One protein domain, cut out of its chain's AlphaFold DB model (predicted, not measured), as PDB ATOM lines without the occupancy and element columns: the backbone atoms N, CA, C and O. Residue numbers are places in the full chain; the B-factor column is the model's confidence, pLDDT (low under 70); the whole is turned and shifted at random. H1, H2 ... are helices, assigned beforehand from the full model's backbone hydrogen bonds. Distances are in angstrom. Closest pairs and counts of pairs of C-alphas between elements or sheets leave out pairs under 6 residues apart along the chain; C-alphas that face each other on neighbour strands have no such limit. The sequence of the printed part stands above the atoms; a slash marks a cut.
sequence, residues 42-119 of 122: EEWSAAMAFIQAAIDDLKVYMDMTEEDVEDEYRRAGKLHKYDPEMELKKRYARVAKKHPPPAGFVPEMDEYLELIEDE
ATOM      1  N   GLU A  42     129.137 136.736 159.672       92.06
ATOM      2  CA  GLU A  42     130.393 136.124 159.223       92.06
ATOM      3  C   GLU A  42     130.132 134.898 158.349       92.06
ATOM      4  O   GLU A  42     130.675 134.791 157.251       92.06
ATOM      5  N   GLU A  43     129.243 134.012 158.798       92.56
ATOM      6  CA  GLU A  43     128.813 132.855 158.017       92.56
ATOM      7  C   GLU A  43     128.150 133.305 156.702       92.56
ATOM      8  O   GLU A  43     128.441 132.757 155.644       92.56
ATOM      9  N   TRP A  44     127.334 134.363 156.721       91.12
ATOM     10  CA  TRP A  44     126.743 134.931 155.507       91.12
ATOM     11  C   TRP A  44     127.810 135.446 154.535       91.12
ATOM     12  O   TRP A  44     127.752 135.165 153.338       91.12
ATOM     13  N   SER A  45     128.813 136.167 155.039       93.62
ATOM     14  CA  SER A  45     129.927 136.650 154.220       93.62
ATOM     15  C   SER A  45     130.725 135.496 153.606       93.62
ATOM     16  O   SER A  45     131.060 135.552 152.424       93.62
ATOM     17  N   ALA A  46     131.013 134.448 154.381       93.69
ATOM     18  CA  ALA A  46     131.718 133.264 153.895       93.69
ATOM     19  C   ALA A  46     130.898 132.505 152.838       93.69
ATOM     20  O   ALA A  46     131.438 132.134 151.797       93.69
ATOM     21  N   ALA A  47     129.584 132.354 153.041       92.94
ATOM     22  CA  ALA A  47     128.687 131.756 152.053       92.94
ATOM     23  C   ALA A  47     128.688 132.538 150.733       92.94
ATOM     24  O   ALA A  47     128.801 131.942 149.665       92.94
ATOM     25  N   MET A  48     128.609 133.869 150.794       94.75
ATOM     26  CA  MET A  48     128.638 134.714 149.597       94.75
ATOM     27  C   MET A  48     129.989 134.650 148.879       94.75
ATOM     28  O   MET A  48     130.013 134.575 147.653       94.75
ATOM     29  N   ALA A  49     131.101 134.634 149.619       95.31
ATOM     30  CA  ALA A  49     132.435 134.483 149.038       95.31
ATOM     31  C   ALA A  49     132.592 133.133 148.321       95.31
ATOM     32  O   ALA A  49     133.076 133.093 147.191       95.31
ATOM     33  N   PHE A  50     132.122 132.049 148.942       95.69
ATOM     34  CA  PHE A  50     132.098 130.724 148.328       95.69
ATOM     35  C   PHE A  50     131.220 130.688 147.070       95.69
ATOM     36  O   PHE A  50     131.686 130.248 146.024       95.69
ATOM     37  N   ILE A  51     129.980 131.191 147.137       94.00
ATOM     38  CA  ILE A  51     129.065 131.230 145.983       94.00
ATOM     39  C   ILE A  51     129.689 132.007 144.825       94.00
ATOM     40  O   ILE A  51     129.641 131.551 143.685       94.00
ATOM     41  N   GLN A  52     130.280 133.169 145.104       96.62
ATOM     42  CA  GLN A  52     130.905 133.988 144.072       96.62
ATOM     43  C   GLN A  52     132.067 133.243 143.406       96.62
ATOM     44  O   GLN A  52     132.110 133.156 142.182       96.62
ATOM     45  N   ALA A  53     132.953 132.641 144.202       95.38
ATOM     46  CA  ALA A  53     134.072 131.863 143.684       95.38
ATOM     47  C   ALA A  53     133.608 130.635 142.879       95.38
ATOM     48  O   ALA A  53     134.182 130.341 141.834       95.38
ATOM     49  N   ALA A  54     132.547 129.954 143.319       93.81
ATOM     50  CA  ALA A  54     131.981 128.809 142.611       93.81
ATOM     51  C   ALA A  54     131.358 129.217 141.271       93.81
ATOM     52  O   ALA A  54     131.549 128.538 140.267       93.81
ATOM     53  N   ILE A  55     130.648 130.349 141.232       93.62
ATOM     54  CA  ILE A  55     130.094 130.904 139.993       93.62
ATOM     55  C   ILE A  55     131.213 131.292 139.026       93.62
ATOM     56  O   ILE A  55     131.085 131.052 137.827       93.62
ATOM     57  N   ASP A  56     132.286 131.906 139.518       94.38
ATOM     58  CA  ASP A  56     133.383 132.343 138.660       94.38
ATOM     59  C   ASP A  56     134.182 131.152 138.107       94.38
ATOM     60  O   ASP A  56     134.478 131.147 136.913       94.38
ATOM     61  N   ASP A  57     134.431 130.102 138.900       93.19
ATOM     62  CA  ASP A  57     135.013 128.847 138.389       93.19
ATOM     63  C   ASP A  57     134.091 128.167 137.366       93.19
ATOM     64  O   ASP A  57     134.532 127.768 136.287       93.19
ATOM     65  N   LEU A  58     132.786 128.107 137.659       90.31
ATOM     66  CA  LEU A  58     131.809 127.493 136.766       90.31
ATOM     67  C   LEU A  58     131.711 128.231 135.430       90.31
ATOM     68  O   LEU A  58     131.582 127.586 134.397       90.31
ATOM     69  N   LYS A  59     131.787 129.567 135.416       90.62
ATOM     70  CA  LYS A  59     131.833 130.339 134.163       90.62
ATOM     71  C   LYS A  59     133.056 129.982 133.334       90.62
ATOM     72  O   LYS A  59     132.910 129.771 132.140       90.62
ATOM     73  N   VAL A  60     134.228 129.870 133.961       88.00
ATOM     74  CA  VAL A  60     135.448 129.440 133.262       88.00
ATOM     75  C   VAL A  60     135.255 128.048 132.664       88.00
ATOM     76  O   VAL A  60     135.631 127.829 131.521       88.00
ATOM     77  N   TYR A  61     134.632 127.125 133.399       85.62
ATOM     78  CA  TYR A  61     134.343 125.785 132.888       85.62
ATOM     79  C   TYR A  61     133.315 125.777 131.749       85.62
ATOM     80  O   TYR A  61     133.509 125.068 130.773       85.62
ATOM     81  N   MET A  62     132.243 126.566 131.849       83.25
ATOM     82  CA  MET A  62     131.226 126.665 130.794       83.25
ATOM     83  C   MET A  62     131.745 127.357 129.529       83.25
ATOM     84  O   MET A  62     131.238 127.080 128.445       83.25
ATOM     85  N   ASP A  63     132.722 128.255 129.663       87.00
ATOM     86  CA  ASP A  63     133.402 128.884 128.529       87.00
ATOM     87  C   ASP A  63     134.411 127.929 127.856       87.00
ATOM     88  O   ASP A  63     134.749 128.138 126.690       87.00
ATOM     89  N   MET A  64     134.881 126.879 128.549       81.31
ATOM     90  CA  MET A  64     135.661 125.807 127.921       81.31
ATOM     91  C   MET A  64     134.749 124.952 127.044       81.31
ATOM     92  O   MET A  64     133.651 124.565 127.446       81.31
ATOM     93  N   THR A  65     135.206 124.626 125.835       76.44
ATOM     94  CA  THR A  65     134.457 123.696 124.992       76.44
ATOM     95  C   THR A  65     134.591 122.274 125.543       76.44
ATOM     96  O   THR A  65     135.591 121.933 126.172       76.44
ATOM     97  N   GLU A  66     133.590 121.424 125.305       70.94
ATOM     98  CA  GLU A  66     133.646 120.001 125.682       70.94
ATOM     99  C   GLU A  66     134.912 119.320 125.122       70.94
ATOM    100  O   GLU A  66     135.548 118.532 125.816       70.94
ATOM    101  N   GLU A  67     135.344 119.722 123.922       74.38
ATOM    102  CA  GLU A  67     136.581 119.268 123.282       74.38
ATOM    103  C   GLU A  67     137.839 119.651 124.081       74.38
ATOM    104  O   GLU A  67     138.721 118.811 124.250       74.38
ATOM    105  N   ASP A  68     137.912 120.868 124.637       79.94
ATOM    106  CA  ASP A  68     139.056 121.308 125.452       79.94
ATOM    107  C   ASP A  68     139.215 120.456 126.719       79.94
ATOM    108  O   ASP A  68     140.335 120.113 127.119       79.94
ATOM    109  N   VAL A  69     138.087 120.106 127.343       75.12
ATOM    110  CA  VAL A  69     138.053 119.296 128.564       75.12
ATOM    111  C   VAL A  69     138.387 117.839 128.243       75.12
ATOM    112  O   VAL A  69     139.237 117.237 128.900       75.12
ATOM    113  N   GLU A  70     137.796 117.269 127.192       78.50
ATOM    114  CA  GLU A  70     138.141 115.922 126.739       78.50
ATOM    115  C   GLU A  70     139.620 115.804 126.349       78.50
ATOM    116  O   GLU A  70     140.258 114.797 126.661       78.50
ATOM    117  N   ASP A  71     140.203 116.821 125.711       81.94
ATOM    118  CA  ASP A  71     141.619 116.828 125.345       81.94
ATOM    119  C   ASP A  71     142.553 116.940 126.556       81.94
ATOM    120  O   ASP A  71     143.658 116.386 126.542       81.94
ATOM    121  N   GLU A  72     142.149 117.623 127.626       80.12
ATOM    122  CA  GLU A  72     142.868 117.604 128.905       80.12
ATOM    123  C   GLU A  72     142.883 116.188 129.501       80.12
ATOM    124  O   GLU A  72     143.946 115.639 129.812       80.12
ATOM    125  N   TYR A  73     141.722 115.536 129.529       76.00
ATOM    126  CA  TYR A  73     141.567 114.164 130.008       76.00
ATOM    127  C   TYR A  73     142.283 113.127 129.134       76.00
ATOM    128  O   TYR A  73     142.861 112.156 129.640       76.00
ATOM    129  N   ARG A  74     142.300 113.337 127.817       81.69
ATOM    130  CA  ARG A  74     143.045 112.528 126.848       81.69
ATOM    131  C   ARG A  74     144.546 112.654 127.070       81.69
ATOM    132  O   ARG A  74     145.228 111.630 127.112       81.69
ATOM    133  N   ARG A  75     145.057 113.873 127.278       81.31
ATOM    134  CA  ARG A  75     146.475 114.122 127.598       81.31
ATOM    135  C   ARG A  75     146.889 113.506 128.933       81.31
ATOM    136  O   ARG A  75     147.990 112.973 129.022       81.31
ATOM    137  N   ALA A  76     146.004 113.512 129.926       79.31
ATOM    138  CA  ALA A  76     146.231 112.850 131.210       79.31
ATOM    139  C   ALA A  76     146.127 111.310 131.142       79.31
ATOM    140  O   ALA A  76     146.362 110.636 132.143       79.31
ATOM    141  N   GLY A  77     145.735 110.728 129.999       78.62
ATOM    142  CA  GLY A  77     145.479 109.289 129.865       78.62
ATOM    143  C   GLY A  77     144.237 108.802 130.628       78.62
ATOM    144  O   GLY A  77     144.017 107.597 130.758       78.62
ATOM    145  N   LYS A  78     143.405 109.726 131.126       76.44
ATOM    146  CA  LYS A  78     142.247 109.465 131.994       76.44
ATOM    147  C   LYS A  78     140.902 109.653 131.278       76.44
ATOM    148  O   LYS A  78     139.876 109.627 131.941       76.44
ATOM    149  N   LEU A  79     140.866 109.768 129.944       72.25
ATOM    150  CA  LEU A  79     139.618 109.980 129.182       72.25
ATOM    151  C   LEU A  79     138.516 108.951 129.484       72.25
ATOM    152  O   LEU A  79     137.351 109.310 129.567       72.25
ATOM    153  N   HIS A  80     138.874 107.689 129.738       72.06
ATOM    154  CA  HIS A  80     137.921 106.639 130.129       72.06
ATOM    155  C   HIS A  80     137.258 106.858 131.504       72.06
ATOM    156  O   HIS A  80     136.326 106.138 131.848       72.06
ATOM    157  N   LYS A  81     137.764 107.809 132.296       73.06
ATOM    158  CA  LYS A  81     137.243 108.223 133.603       73.06
ATOM    159  C   LYS A  81     136.607 109.614 133.557       73.06
ATOM    160  O   LYS A  81     136.240 110.119 134.612       73.06
ATOM    161  N   TYR A  82     136.532 110.248 132.381       76.75
ATOM    162  CA  TYR A  82     135.902 111.555 132.271       76.75
ATOM    163  C   TYR A  82     134.403 111.412 132.532       76.75
ATOM    164  O   TYR A  82     133.689 110.750 131.780       76.75
ATOM    165  N   ASP A  83     133.957 112.024 133.622       83.44
ATOM    166  CA  ASP A  83     132.559 112.143 133.995       83.44
ATOM    167  C   ASP A  83     132.288 113.621 134.332       83.44
ATOM    168  O   ASP A  83     132.836 114.133 135.314       83.44
ATOM    169  N   PRO A  84     131.492 114.337 133.515       80.88
ATOM    170  CA  PRO A  84     131.251 115.766 133.706       80.88
ATOM    171  C   PRO A  84     130.657 116.116 135.076       80.88
ATOM    172  O   PRO A  84     130.940 117.183 135.622       80.88
ATOM    173  N   GLU A  85     129.838 115.235 135.656       85.31
ATOM    174  CA  GLU A  85     129.226 115.470 136.965       85.31
ATOM    175  C   GLU A  85     130.274 115.377 138.084       85.31
ATOM    176  O   GLU A  85     130.332 116.239 138.964       85.31
ATOM    177  N   MET A  86     131.144 114.370 138.026       85.31
ATOM    178  CA  MET A  86     132.267 114.210 138.948       85.31
ATOM    179  C   MET A  86     133.259 115.366 138.838       85.31
ATOM    180  O   MET A  86     133.741 115.860 139.858       85.31
ATOM    181  N   GLU A  87     133.519 115.855 137.626       86.44
ATOM    182  CA  GLU A  87     134.386 117.015 137.417       86.44
ATOM    183  C   GLU A  87     133.827 118.294 138.026       86.44
ATOM    184  O   GLU A  87     134.565 119.056 138.658       86.44
ATOM    185  N   LEU A  88     132.517 118.507 137.918       88.25
ATOM    186  CA  LEU A  88     131.858 119.609 138.607       88.25
ATOM    187  C   LEU A  88     131.997 119.479 140.130       88.25
ATOM    188  O   LEU A  88     132.368 120.456 140.782       88.25
ATOM    189  N   LYS A  89     131.780 118.290 140.709       89.94
ATOM    190  CA  LYS A  89     131.938 118.061 142.162       89.94
ATOM    191  C   LYS A  89     133.358 118.372 142.639       89.94
ATOM    192  O   LYS A  89     133.532 119.123 143.601       89.94
ATOM    193  N   LYS A  90     134.381 117.903 141.918       88.56
ATOM    194  CA  LYS A  90     135.791 118.207 142.226       88.56
ATOM    195  C   LYS A  90     136.111 119.694 142.116       88.56
ATOM    196  O   LYS A  90     136.825 120.239 142.956       88.56
ATOM    197  N   ARG A  91     135.582 120.388 141.104       90.25
ATOM    198  CA  ARG A  91     135.735 121.848 140.978       90.25
ATOM    199  C   ARG A  91     135.140 122.577 142.178       90.25
ATOM    200  O   ARG A  91     135.821 123.402 142.785       90.25
ATOM    201  N   TYR A  92     133.929 122.204 142.588       90.88
ATOM    202  CA  TYR A  92     133.303 122.731 143.802       90.88
ATOM    203  C   TYR A  92     134.152 122.477 145.056       90.88
ATOM    204  O   TYR A  92     134.337 123.396 145.857       90.88
ATOM    205  N   ALA A  93     134.738 121.287 145.199       92.50
ATOM    206  CA  ALA A  93     135.645 120.961 146.298       92.50
ATOM    207  C   ALA A  93     136.920 121.821 146.301       92.50
ATOM    208  O   ALA A  93     137.330 122.347 147.339       92.50
ATOM    209  N   ARG A  94     137.530 122.044 145.128       93.06
ATOM    210  CA  ARG A  94     138.706 122.924 144.974       93.06
ATOM    211  C   ARG A  94     138.378 124.370 145.348       93.06
ATOM    212  O   ARG A  94     139.205 125.047 145.964       93.06
ATOM    213  N   VAL A  95     137.177 124.840 145.008       94.19
ATOM    214  CA  VAL A  95     136.677 126.153 145.438       94.19
ATOM    215  C   VAL A  95     136.475 126.179 146.952       94.19
ATOM    216  O   VAL A  95     136.941 127.117 147.592       94.19
ATOM    217  N   ALA A  96     135.870 125.146 147.542       93.44
ATOM    218  CA  ALA A  96     135.657 125.052 148.985       93.44
ATOM    219  C   ALA A  96     136.970 125.013 149.787       93.44
ATOM    220  O   ALA A  96     137.052 125.662 150.827       93.44
ATOM    221  N   LYS A  97     138.035 124.361 149.290       92.12
ATOM    222  CA  LYS A  97     139.376 124.421 149.916       92.12
ATOM    223  C   LYS A  97     139.903 125.862 150.039       92.12
ATOM    224  O   LYS A  97     140.567 126.190 151.018       92.12
ATOM    225  N   LYS A  98     139.630 126.727 149.053       92.56
ATOM    226  CA  LYS A  98     140.098 128.132 149.023       92.56
ATOM    227  C   LYS A  98     139.134 129.097 149.717       92.56
ATOM    228  O   LYS A  98     139.563 130.057 150.352       92.56
ATOM    229  N   HIS A  99     137.840 128.841 149.574       92.19
ATOM    230  CA  HIS A  99     136.736 129.638 150.091       92.19
ATOM    231  C   HIS A  99     135.802 128.718 150.883       92.19
ATOM    232  O   HIS A  99     134.769 128.307 150.355       92.19
ATOM    233  N   PRO A 100     136.160 128.354 152.126       92.19
ATOM    234  CA  PRO A 100     135.397 127.378 152.889       92.19
ATOM    235  C   PRO A 100     133.974 127.888 153.143       92.19
ATOM    236  O   PRO A 100     133.806 128.974 153.714       92.19
ATOM    237  N   PRO A 101     132.938 127.139 152.721       91.31
ATOM    238  CA  PRO A 101     131.572 127.503 153.032       91.31
ATOM    239  C   PRO A 101     131.309 127.311 154.534       91.31
ATOM    240  O   PRO A 101     131.971 126.511 155.199       91.31
ATOM    241  N   PRO A 102     130.307 128.001 155.092       92.12
ATOM    242  CA  PRO A 102     129.872 127.759 156.462       92.12
ATOM    243  C   PRO A 102     129.445 126.307 156.690       92.12
ATOM    244  O   PRO A 102     128.935 125.640 155.787       92.12
ATOM    245  N   ALA A 103     129.588 125.831 157.928       87.75
ATOM    246  CA  ALA A 103     129.245 124.459 158.287       87.75
ATOM    247  C   ALA A 103     127.775 124.131 157.958       87.75
ATOM    248  O   ALA A 103     126.852 124.842 158.361       87.75
ATOM    249  N   GLY A 104     127.558 123.035 157.227       85.25
ATOM    250  CA  GLY A 104     126.228 122.597 156.795       85.25
ATOM    251  C   GLY A 104     125.578 123.472 155.716       85.25
ATOM    252  O   GLY A 104     124.393 123.290 155.435       85.25
ATOM    253  N   PHE A 105     126.313 124.418 155.118       87.06
ATOM    254  CA  PHE A 105     125.817 125.236 154.009       87.06
ATOM    255  C   PHE A 105     125.654 124.420 152.722       87.06
ATOM    256  O   PHE A 105     124.637 124.549 152.042       87.06
ATOM    257  N   VAL A 106     126.611 123.534 152.436       87.25
ATOM    258  CA  VAL A 106     126.495 122.508 151.396       87.25
ATOM    259  C   VAL A 106     126.587 121.141 152.079       87.25
ATOM    260  O   VAL A 106     127.659 120.797 152.571       87.25
ATOM    261  N   PRO A 107     125.477 120.383 152.175       87.56
ATOM    262  CA  PRO A 107     125.437 119.129 152.932       87.56
ATOM    263  C   PRO A 107     126.417 118.055 152.451       87.56
ATOM    264  O   PRO A 107     126.883 117.273 153.265       87.56
ATOM    265  N   GLU A 108     126.720 118.035 151.154       88.75
ATOM    266  CA  GLU A 108     127.554 117.018 150.492       88.75
ATOM    267  C   GLU A 108     129.011 117.484 150.316       88.75
ATOM    268  O   GLU A 108     129.791 116.846 149.619       88.75
ATOM    269  N   MET A 109     129.399 118.626 150.905       90.56
ATOM    270  CA  MET A 109     130.729 119.197 150.658       90.56
ATOM    271  C   MET A 109     131.859 118.295 151.150       90.56
ATOM    272  O   MET A 109     132.904 118.249 150.510       90.56
ATOM    273  N   ASP A 110     131.642 117.578 152.253       88.00
ATOM    274  CA  ASP A 110     132.627 116.640 152.794       88.00
ATOM    275  C   ASP A 110     132.906 115.512 151.784       88.00
ATOM    276  O   ASP A 110     134.063 115.252 151.473       88.00
ATOM    277  N   GLU A 111     131.860 114.953 151.162       89.44
ATOM    278  CA  GLU A 111     131.993 113.936 150.105       89.44
ATOM    279  C   GLU A 111     132.762 114.480 148.893       89.44
ATOM    280  O   GLU A 111     133.545 113.773 148.266       89.44
ATOM    281  N   TYR A 112     132.560 115.751 148.536       89.62
ATOM    282  CA  TYR A 112     133.259 116.345 147.394       89.62
ATOM    283  C   TYR A 112     134.737 116.608 147.706       89.62
ATOM    284  O   TYR A 112     135.574 116.505 146.808       89.62
ATOM    285  N   LEU A 113     135.065 116.962 148.953       89.06
ATOM    286  CA  LEU A 113     136.444 117.162 149.398       89.06
ATOM    287  C   LEU A 113     137.246 115.856 149.354       89.06
ATOM    288  O   LEU A 113     138.390 115.888 148.910       89.06
ATOM    289  N   GLU A 114     136.633 114.720 149.690       89.00
ATOM    290  CA  GLU A 114     137.264 113.396 149.561       89.00
ATOM    291  C   GLU A 114     137.679 113.100 148.103       89.00
ATOM    292  O   GLU A 114     138.794 112.646 147.852       89.00
ATOM    293  N   LEU A 115     136.854 113.478 147.113       85.00
ATOM    294  CA  LEU A 115     137.141 113.238 145.684       85.00
ATOM    295  C   LEU A 115     138.426 113.894 145.168       85.00
ATOM    296  O   LEU A 115     138.961 113.463 144.146       85.00
ATOM    297  N   ILE A 116     138.863 114.987 145.798       84.31
ATOM    298  CA  ILE A 116     140.088 115.697 145.408       84.31
ATOM    299  C   ILE A 116     141.283 115.309 146.274       84.31
ATOM    300  O   ILE A 116     142.410 115.556 145.866       84.31
ATOM    301  N   GLU A 117     141.055 114.720 147.447       81.00
ATOM    302  CA  GLU A 117     142.119 114.151 148.279       81.00
ATOM    303  C   GLU A 117     142.652 112.858 147.653       81.00
ATOM    304  O   GLU A 117     143.864 112.705 147.537       81.00
ATOM    305  N   ASP A 118     141.766 112.020 147.103       64.38
ATOM    306  CA  ASP A 118     142.138 110.813 146.349       64.38
ATOM    307  C   ASP A 118     142.931 111.111 145.053       64.38
ATOM    308  O   ASP A 118     143.615 110.237 144.523       64.38
ATOM    309  N   GLU A 119     142.841 112.331 144.503       63.06
ATOM    310  CA  GLU A 119     143.595 112.755 143.310       63.06
ATOM    311  C   GLU A 119     144.981 113.336 143.622       63.06
ATOM    312  O   GLU A 119     145.852 113.293 142.752       63.06
TER     313      GLU A 119
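Overview. This is residues 42 to 119 of the 122 residues of an uncharacterized protein of Panicum miliaceum (UniProt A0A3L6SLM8). One long helix, H1, makes one side of an elongated model; the chain turns at its end through a short helix, H2, and folds back as H3, which lies between H1 and H4. H4 crosses H3, while H2 sits at one end of the long axis and touches no helix. The printed part has 78 residues with four named helices, H1 to H4 in order, and no named strand: all helix. It is only just compact, close to loose, with a radius of gyration of the C-alphas of 13.7 A and spans of 42 by 26 by 16 A.

Along the chain. H1, residues 42 to 63, begins at C-alpha 42 (130.393, 136.124, 159.223) and measures 31.7 A. H2 is residues 66 to 75, 14.2 A. H3 is residues 84 to 98, 21.6 A. H4, residues 109 to 117, 12.7 A, ends at C-alpha 117 (142.119, 114.151, 148.279).

Arrangement. H1, with residues 50 to 57 alone, touches residues 91 to 96 of H3, opposite ways at a steep tilt of 41 degrees; the closest C-alphas, of Ala 54 and Val 95, are 6.1 A apart. H3 touches H4, about perpendicular at 85 degrees; the closest C-alphas, of Ala 93 and Leu 113, are 5.0 A apart. H1 and H4 are apart. In H1 and H2 every O i to N i+4 pair is within hydrogen-bond range; in H3 10 of 11 are, in H4 3 of 5.

Size, cuts and confidence. The C-alphas farthest apart, of Glu 42 and Gly 77, are 42.5 A apart. The printed part has no cut and no long link. Residues 118 to 119 have pLDDT under 70.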